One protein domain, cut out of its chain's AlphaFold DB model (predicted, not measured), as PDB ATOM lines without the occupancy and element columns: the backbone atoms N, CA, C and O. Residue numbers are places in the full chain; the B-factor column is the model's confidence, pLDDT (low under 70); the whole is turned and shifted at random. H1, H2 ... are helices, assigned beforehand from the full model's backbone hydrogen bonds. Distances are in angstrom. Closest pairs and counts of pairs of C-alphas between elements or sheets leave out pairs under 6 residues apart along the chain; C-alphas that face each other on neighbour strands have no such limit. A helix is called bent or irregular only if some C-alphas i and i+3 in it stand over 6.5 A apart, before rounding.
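AT A GLANCE: This is residues 4 to 65 of the 68 residues of an uncharacterized protein of Neorhizobium sp. P12A (UniProt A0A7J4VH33). Three helices, their centres in a triangle, make a small elongated body: H1 and H2 form a slanted helical hairpin, and the shorter H3 packs on H1, crossing it at a slant and running the same way. At one end of the body the link from H1 to H2 and the tail after H3 come together in a short antiparallel pairing of residues 22 to 23 with residues 63 to 64; the link from H2 to H3 loops round at the other end. The printed part has 62 residues, with three named helices in the order H1, H2, H3 and no named strand; the class is all helix. The whole is compact, with a radius of gyration of the C-alphas of 10.6 A, and spans 32 by 18 by 15 A.

IN THESE COORDINATES: H1 takes residues 4 to 19 and is 22.7 A long from first to last C-alpha, beginning with C-alpha 4 at (193.541, 222.803, 245.518). H2 takes residues 29 to 43, 20.2 A, beginning with C-alpha 29 at (210.502, 228.532, 244.189). It is irregular, but only just: C-alphas 35 and 38 are 7.0 A apart, and its line is a rough one. H3 takes residues 51 to 59, 12.3 A, and ends with C-alpha 59 at (206.659, 238.428, 242.214).

HOW THE PARTS SIT: H1 and H2 touch and form a helical hairpin; their closest C-alphas, those of Cys 7 and Ala 37, are 5.1 A apart. They run opposite ways at a steep tilt of 44 degrees. H1 and H3 touch, with the C-alphas of Phe 10 and Pro 51 closest at 4.6 A. They run the same way at a steep tilt of 41 degrees. H2 and H3 only just touch, with 3 pairs of C-alphas within 8 A; H2 does so with residues 40 to 41 alone. Their closest C-alphas, those of Tyr 40 and Cys 54, are 6.9 A apart, and they run opposite ways at a steep tilt of 64 degrees. The helix packing is mostly crossed, with no touching pair at a shallow tilt. In H1 and H3 every O i to N i+4 pair is within hydrogen-bond range; in H2 9 of 11 are.

THE WHOLE: The two C-alphas farthest apart, those of Gln 46 and Asp 65, are 32.3 A apart. The printed part runs from residue 4 to residue 65 of a chain of 68 residues and has no cut. The links from H1 to H2, 9 residues, and from H2 to H3, 7 residues, are short. The mean pLDDT of the printed part is 90.4; residues 45 to 46 and residue 65 are under 70.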
ATOM      1  N   GLU A   4     192.577 223.659 246.208       94.38
ATOM      2  CA  GLU A   4     193.541 222.803 245.518       94.38
ATOM      3  C   GLU A   4     193.826 223.302 244.095       94.38
ATOM      4  O   GLU A   4     194.989 223.432 243.707       94.38
ATOM      5  N   ASP A   5     192.784 223.657 243.336       94.56
ATOM      6  CA  ASP A   5     192.947 224.221 241.993       94.56
ATOM      7  C   ASP A   5     193.643 225.581 242.023       94.56
ATOM      8  O   ASP A   5     194.489 225.849 241.164       94.56
ATOM      9  N   PHE A   6     193.320 226.426 243.008       94.88
ATOM     10  CA  PHE A   6     194.001 227.702 243.199       94.88
ATOM     11  C   PHE A   6     195.487 227.478 243.472       94.88
ATOM     12  O   PHE A   6     196.331 228.009 242.753       94.88
ATOM     13  N   CYS A   7     195.814 226.641 244.459       95.06
ATOM     14  CA  CYS A   7     197.193 226.366 244.846       95.06
ATOM     15  C   CYS A   7     197.999 225.786 243.685       95.06
ATOM     16  O   CYS A   7     199.123 226.220 243.442       95.06
ATOM     17  N   ARG A   8     197.420 224.844 242.931       95.94
ATOM     18  CA  ARG A   8     198.072 224.240 241.765       95.94
ATOM     19  C   ARG A   8     198.422 225.292 240.714       95.94
ATOM     20  O   ARG A   8     199.565 225.340 240.274       95.94
ATOM     21  N   ARG A   9     197.461 226.141 240.339       96.19
ATOM     22  CA  ARG A   9     197.664 227.201 239.337       96.19
ATOM     23  C   ARG A   9     198.648 228.266 239.812       96.19
ATOM     24  O   ARG A   9     199.529 228.648 239.050       96.19
ATOM     25  N   PHE A  10     198.546 228.677 241.076       96.19
ATOM     26  CA  PHE A  10     199.482 229.608 241.703       96.19
ATOM     27  C   PHE A  10     200.917 229.074 241.622       96.19
ATOM     28  O   PHE A  10     201.788 229.740 241.074       96.19
ATOM     29  N   ILE A  11     201.163 227.841 242.083       96.00
ATOM     30  CA  ILE A  11     202.499 227.223 242.057       96.00
ATOM     31  C   ILE A  11     203.040 227.142 240.626       96.00
ATOM     32  O   ILE A  11     204.192 227.504 240.396       96.00
ATOM     33  N   THR A  12     202.217 226.732 239.655       96.50
ATOM     34  CA  THR A  12     202.624 226.710 238.244       96.50
ATOM     35  C   THR A  12     203.037 228.098 237.747       96.50
ATOM     36  O   THR A  12     204.059 228.223 237.076       96.50
ATOM     37  N   GLN A  13     202.302 229.155 238.101       96.62
ATOM     38  CA  GLN A  13     202.662 230.517 237.705       96.62
ATOM     39  C   GLN A  13     203.975 230.984 238.351       96.62
ATOM     40  O   GLN A  13     204.799 231.604 237.680       96.62
ATOM     41  N   ILE A  14     204.211 230.650 239.622       95.19
ATOM     42  CA  ILE A  14     205.477 230.934 240.316       95.19
ATOM     43  C   ILE A  14     206.656 230.256 239.599       95.19
ATOM     44  O   ILE A  14     207.687 230.888 239.377       95.19
ATOM     45  N   GLU A  15     206.509 228.992 239.193       93.75
ATOM     46  CA  GLU A  15     207.545 228.253 238.451       93.75
ATOM     47  C   GLU A  15     207.853 228.891 237.085       93.75
ATOM     48  O   GLU A  15     209.022 228.979 236.695       93.75
ATOM     49  N   LEU A  16     206.833 229.395 236.382       94.62
ATOM     50  CA  LEU A  16     207.010 230.134 235.127       94.62
ATOM     51  C   LEU A  16     207.768 231.448 235.342       94.62
ATOM     52  O   LEU A  16     208.735 231.717 234.633       94.62
ATOM     53  N   LEU A  17     207.383 232.235 236.350       93.88
ATOM     54  CA  LEU A  17     208.054 233.494 236.694       93.88
ATOM     55  C   LEU A  17     209.519 233.266 237.081       93.88
ATOM     56  O   LEU A  17     210.390 234.058 236.723       93.88
ATOM     57  N   CYS A  18     209.801 232.153 237.756       92.00
ATOM     58  CA  CYS A  18     211.169 231.784 238.097       92.00
ATOM     59  C   CYS A  18     211.987 231.338 236.889       92.00
ATOM     60  O   CYS A  18     213.178 231.632 236.804       92.00
ATOM     61  N   SER A  19     211.345 230.677 235.928       90.25
ATOM     62  CA  SER A  19     211.975 230.326 234.652       90.25
ATOM     63  C   SER A  19     212.300 231.565 233.801       90.25
ATOM     64  O   SER A  19     213.238 231.516 233.012       90.25
ATOM     65  N   ASP A  20     211.584 232.681 233.998       89.25
ATOM     66  CA  ASP A  20     211.856 233.992 233.373       89.25
ATOM     67  C   ASP A  20     212.919 234.830 234.125       89.25
ATOM     68  O   ASP A  20     213.222 235.960 233.742       89.25
ATOM     69  N   GLY A  21     213.515 234.284 235.192       85.62
ATOM     70  CA  GLY A  21     214.628 234.906 235.919       85.62
ATOM     71  C   GLY A  21     214.249 235.653 237.198       85.62
ATOM     72  O   GLY A  21     215.131 236.219 237.843       85.62
ATOM     73  N   ARG A  22     212.977 235.646 237.618       88.12
ATOM     74  CA  ARG A  22     212.609 236.161 238.949       88.12
ATOM     75  C   ARG A  22     212.935 235.144 240.039       88.12
ATOM     76  O   ARG A  22     212.807 233.944 239.821       88.12
ATOM     77  N   LYS A  23     213.318 235.585 241.236       90.38
ATOM     78  CA  LYS A  23     213.640 234.667 242.341       90.38
ATOM     79  C   LYS A  23     213.025 235.103 243.668       90.38
ATOM     80  O   LYS A  23     213.285 236.220 244.117       90.38
ATOM     81  N   PRO A  24     212.267 234.225 244.350       90.88
ATOM     82  CA  PRO A  24     211.651 234.568 245.622       90.88
ATOM     83  C   PRO A  24     212.696 234.573 246.742       90.88
ATOM     84  O   PRO A  24     212.945 233.544 247.361       90.88
ATOM     85  N   PHE A  25     213.305 235.729 247.017       87.56
ATOM     86  CA  PHE A  25     214.136 235.989 248.206       87.56
ATOM     87  C   PHE A  25     215.264 234.961 248.450       87.56
ATOM     88  O   PHE A  25     215.518 234.561 249.587       87.56
ATOM     89  N   GLY A  26     215.895 234.457 247.384       84.88
ATOM     90  CA  GLY A  26     216.908 233.394 247.471       84.88
ATOM     91  C   GLY A  26     216.380 232.011 247.900       84.88
ATOM     92  O   GLY A  26     217.171 231.104 248.160       84.88
ATOM     93  N   LEU A  27     215.060 231.823 247.976       88.81
ATOM     94  CA  LEU A  27     214.404 230.566 248.334       88.81
ATOM     95  C   LEU A  27     214.165 229.684 247.104       88.81
ATOM     96  O   LEU A  27     214.098 230.146 245.966       88.81
ATOM     97  N   VAL A  28     213.972 228.383 247.343       89.81
ATOM     98  CA  VAL A  28     213.581 227.448 246.282       89.81
ATOM     99  C   VAL A  28     212.119 227.720 245.887       89.81
ATOM    100  O   VAL A  28     211.238 227.548 246.736       89.81
ATOM    101  N   PRO A  29     211.823 228.063 244.615       89.44
ATOM    102  CA  PRO A  29     210.502 228.532 244.189       89.44
ATOM    103  C   PRO A  29     209.339 227.632 244.585       89.44
ATOM    104  O   PRO A  29     208.342 228.094 245.132       89.44
ATOM    105  N   ARG A  30     209.488 226.323 244.373       88.69
ATOM    106  CA  ARG A  30     208.442 225.350 244.689       88.69
ATOM    107  C   ARG A  30     208.126 225.289 246.185       88.69
ATOM    108  O   ARG A  30     206.961 225.206 246.558       88.69
ATOM    109  N   TRP A  31     209.148 225.349 247.038       91.94
ATOM    110  CA  TRP A  31     208.966 225.333 248.492       91.94
ATOM    111  C   TRP A  31     208.304 226.616 248.976       91.94
ATOM    112  O   TRP A  31     207.359 226.557 249.758       91.94
ATOM    113  N   TYR A  32     208.763 227.757 248.460       94.12
ATOM    114  CA  TYR A  32     208.146 229.051 248.716       94.12
ATOM    115  C   TYR A  32     206.657 229.037 248.337       94.12
ATOM    116  O   TYR A  32     205.799 229.276 249.187       94.12
ATOM    117  N   ALA A  33     206.346 228.652 247.096       93.94
ATOM    118  CA  ALA A  33     204.988 228.637 246.565       93.94
ATOM    119  C   ALA A  33     204.053 227.717 247.364       93.94
ATOM    120  O   ALA A  33     202.928 228.105 247.665       93.94
ATOM    121  N   MET A  34     204.515 226.528 247.771       91.75
ATOM    122  CA  MET A  34     203.721 225.609 248.597       91.75
ATOM    123  C   MET A  34     203.334 226.206 249.958       91.75
ATOM    124  O   MET A  34     202.246 225.924 250.454       91.75
ATOM    125  N   VAL A  35     204.200 227.026 250.559       92.94
ATOM    126  CA  VAL A  35     203.925 227.674 251.851       92.94
ATOM    127  C   VAL A  35     202.921 228.815 251.693       92.94
ATOM    128  O   VAL A  35     202.009 228.943 252.510       92.94
ATOM    129  N   VAL A  36     203.061 229.638 250.650       94.12
ATOM    130  CA  VAL A  36     202.255 230.863 250.503       94.12
ATOM    131  C   VAL A  36     200.939 230.661 249.746       94.12
ATOM    132  O   VAL A  36     200.011 231.437 249.951       94.12
ATOM    133  N   ALA A  37     200.794 229.610 248.933       94.06
ATOM    134  CA  ALA A  37     199.610 229.406 248.092       94.06
ATOM    135  C   ALA A  37     198.290 229.342 248.887       94.06
ATOM    136  O   ALA A  37     197.318 230.006 248.530       94.06
ATOM    137  N   SER A  38     198.265 228.612 250.008       92.31
ATOM    138  CA  SER A  38     197.079 228.527 250.884       92.31
ATOM    139  C   SER A  38     196.753 229.854 251.581       92.31
ATOM    140  O   SER A  38     195.607 230.129 251.945       92.31
ATOM    141  N   ARG A  39     197.758 230.710 251.787       93.00
ATOM    142  CA  ARG A  39     197.563 232.060 252.314       93.00
ATOM    143  C   ARG A  39     196.913 232.952 251.260       93.00
ATOM    144  O   ARG A  39     195.871 233.526 251.548       93.00
ATOM    145  N   TYR A  40     197.449 232.962 250.041       93.12
ATOM    146  CA  TYR A  40     196.881 233.710 248.918       93.12
ATOM    147  C   TYR A  40     195.463 233.260 248.554       93.12
ATOM    148  O   TYR A  40     194.621 234.094 248.238       93.12
ATOM    149  N   TRP A  41     195.149 231.968 248.672       92.00
ATOM    150  CA  TRP A  41     193.774 231.497 248.502       92.00
ATOM    151  C   TRP A  41     192.807 232.143 249.504       92.00
ATOM    152  O   TRP A  41     191.720 232.578 249.129       92.00
ATOM    153  N   ARG A  42     193.204 232.221 250.780       90.31
ATOM    154  CA  ARG A  42     192.367 232.790 251.846       90.31
ATOM    155  C   ARG A  42     192.256 234.307 251.768       90.31
ATOM    156  O   ARG A  42     191.187 234.827 252.058       90.31
ATOM    157  N   GLU A  43     193.346 234.981 251.420       88.38
ATOM    158  CA  GLU A  43     193.417 236.445 251.385       88.38
ATOM    159  C   GLU A  43     192.854 236.996 250.066       88.38
ATOM    160  O   GLU A  43     191.938 237.804 250.091       88.38
ATOM    161  N   CYS A  44     193.315 236.504 248.914       79.69
ATOM    162  CA  CYS A  44     193.004 237.081 247.599       79.69
ATOM    163  C   CYS A  44     191.944 236.292 246.818       79.69
ATOM    164  O   CYS A  44     191.219 236.855 245.998       79.69
ATOM    165  N   GLY A  45     191.807 234.987 247.084       67.06
ATOM    166  CA  GLY A  45     190.760 234.163 246.470       67.06
ATOM    167  C   GLY A  45     189.343 234.612 246.849       67.06
ATOM    168  O   GLY A  45     188.399 234.349 246.102       67.06
ATOM    169  N   GLN A  46     189.189 235.322 247.973       69.44
ATOM    170  CA  GLN A  46     187.921 235.935 248.389       69.44
ATOM    171  C   GLN A  46     187.640 237.277 247.700       69.44
ATOM    172  O   GLN A  46     186.474 237.594 247.470       69.44
ATOM    173  N   ASP A  47     188.683 237.998 247.288       76.38
ATOM    174  CA  ASP A  47     188.586 239.269 246.556       76.38
ATOM    175  C   ASP A  47     188.390 239.071 245.039       76.38
ATOM    176  O   ASP A  47     188.324 240.027 244.269       76.38
ATOM    177  N   GLY A  48     188.262 237.816 244.594       82.50
ATOM    178  CA  GLY A  48     187.996 237.459 243.200       82.50
ATOM    179  C   GLY A  48     189.226 237.473 242.293       82.50
ATOM    180  O   GLY A  48     189.076 237.263 241.089       82.50
ATOM    181  N   MET A  49     190.426 237.669 242.848       88.44
ATOM    182  CA  MET A  49     191.671 237.594 242.087       88.44
ATOM    183  C   MET A  49     191.972 236.162 241.643       88.44
ATOM    184  O   MET A  49     191.751 235.184 242.368       88.44
ATOM    185  N   SER A  50     192.519 236.032 240.438       93.94
ATOM    186  CA  SER A  50     193.001 234.751 239.936       93.94
ATOM    187  C   SER A  50     194.328 234.340 240.602       93.94
ATOM    188  O   SER A  50     195.093 235.198 241.057       93.94
ATOM    189  N   PRO A  51     194.648 233.031 240.646       95.31
ATOM    190  CA  PRO A  51     195.928 232.548 241.162       95.31
ATOM    191  C   PRO A  51     197.123 233.158 240.419       95.31
ATOM    192  O   PRO A  51     198.166 233.408 241.019       95.31
ATOM    193  N   GLU A  52     196.974 233.399 239.115       96.56
ATOM    194  CA  GLU A  52     198.018 233.979 238.278       96.56
ATOM    195  C   GLU A  52     198.264 235.454 238.607       96.56
ATOM    196  O   GLU A  52     199.419 235.850 238.741       96.56
ATOM    197  N   GLU A  53     197.206 236.249 238.797       95.25
ATOM    198  CA  GLU A  53     197.331 237.648 239.233       95.25
ATOM    199  C   GLU A  53     198.018 237.739 240.598       95.25
ATOM    200  O   GLU A  53     198.956 238.517 240.754       95.25
ATOM    201  N   CYS A  54     197.636 236.875 241.546       94.38
ATOM    202  CA  CYS A  54     198.275 236.818 242.864       94.38
ATOM    203  C   CYS A  54     199.777 236.510 242.754       94.38
ATOM    204  O   CYS A  54     200.594 237.154 243.407       94.38
ATOM    205  N   ALA A  55     200.159 235.538 241.919       95.19
ATOM    206  CA  ALA A  55     201.561 235.175 241.719       95.19
ATOM    207  C   ALA A  55     202.364 236.293 241.026       95.19
ATOM    208  O   ALA A  55     203.530 236.513 241.353       95.19
ATOM    209  N   ILE A  56     201.752 237.011 240.079       94.69
ATOM    210  CA  ILE A  56     202.382 238.151 239.400       94.69
ATOM    211  C   ILE A  56     202.625 239.296 240.387       94.69
ATOM    212  O   ILE A  56     203.744 239.815 240.426       94.69
ATOM    213  N   GLU A  57     201.625 239.664 241.190       93.88
ATOM    214  CA  GLU A  57     201.760 240.708 242.213       93.88
ATOM    215  C   GLU A  57     202.796 240.343 243.274       93.88
ATOM    216  O   GLU A  57     203.665 241.158 243.582       93.88
ATOM    217  N   ASP A  58     202.774 239.105 243.773       92.94
ATOM    218  CA  ASP A  58     203.769 238.614 244.726       92.94
ATOM    219  C   ASP A  58     205.192 238.724 244.156       92.94
ATOM    220  O   ASP A  58     206.111 239.229 244.809       92.94
ATOM    221  N   SER A  59     205.361 238.366 242.879       93.06
ATOM    222  CA  SER A  59     206.659 238.428 242.214       93.06
ATOM    223  C   SER A  59     207.199 239.837 241.999       93.06
ATOM    224  O   SER A  59     208.375 239.985 241.663       93.06
ATOM    225  N   ALA A  60     206.384 240.886 242.156       91.38
ATOM    226  CA  ALA A  60     206.835 242.272 242.037       91.38
ATOM    227  C   ALA A  60     207.856 242.659 243.121       91.38
ATOM    228  O   ALA A  60     208.626 243.598 242.921       91.38
ATOM    229  N   TYR A  61     207.886 241.922 244.234       87.56
ATOM    230  CA  TYR A  61     208.798 242.149 245.360       87.56
ATOM    231  C   TYR A  61     210.062 241.284 245.314       87.56
ATOM    232  O   TYR A  61     210.907 241.380 246.203       87.56
ATOM    233  N   TRP A  62     210.178 240.414 244.314       91.50
ATOM    234  CA  TRP A  62     211.276 239.467 244.192       91.50
ATOM    235  C   TRP A  62     212.512 240.089 243.548       91.50
ATOM    236  O   TRP A  62     212.457 241.133 242.894       91.50
ATOM    237  N   GLU A  63     213.639 239.401 243.704       84.69
ATOM    238  CA  GLU A  63     214.859 239.723 242.974       84.69
ATOM    239  C   GLU A  63     214.670 239.379 241.488       84.69
ATOM    240  O   GLU A  63     214.033 238.380 241.140       84.69
ATOM    241  N   ASP A  64     215.210 240.224 240.609       79.75
ATOM    242  CA  ASP A  64     215.242 239.989 239.166       79.75
ATOM    243  C   ASP A  64     216.702 239.791 238.754       79.75
ATOM    244  O   ASP A  64     217.474 240.753 238.714       79.75
ATOM    245  N   ASP A  65     217.079 238.546 238.448       68.00
ATOM    246  CA  ASP A  65     218.440 238.179 238.029       68.00
ATOM    247  C   ASP A  65     218.832 238.799 236.677       68.00
ATOM    248  O   ASP A  65     219.978 238.685 236.245       68.00
TER     249      ASP A  65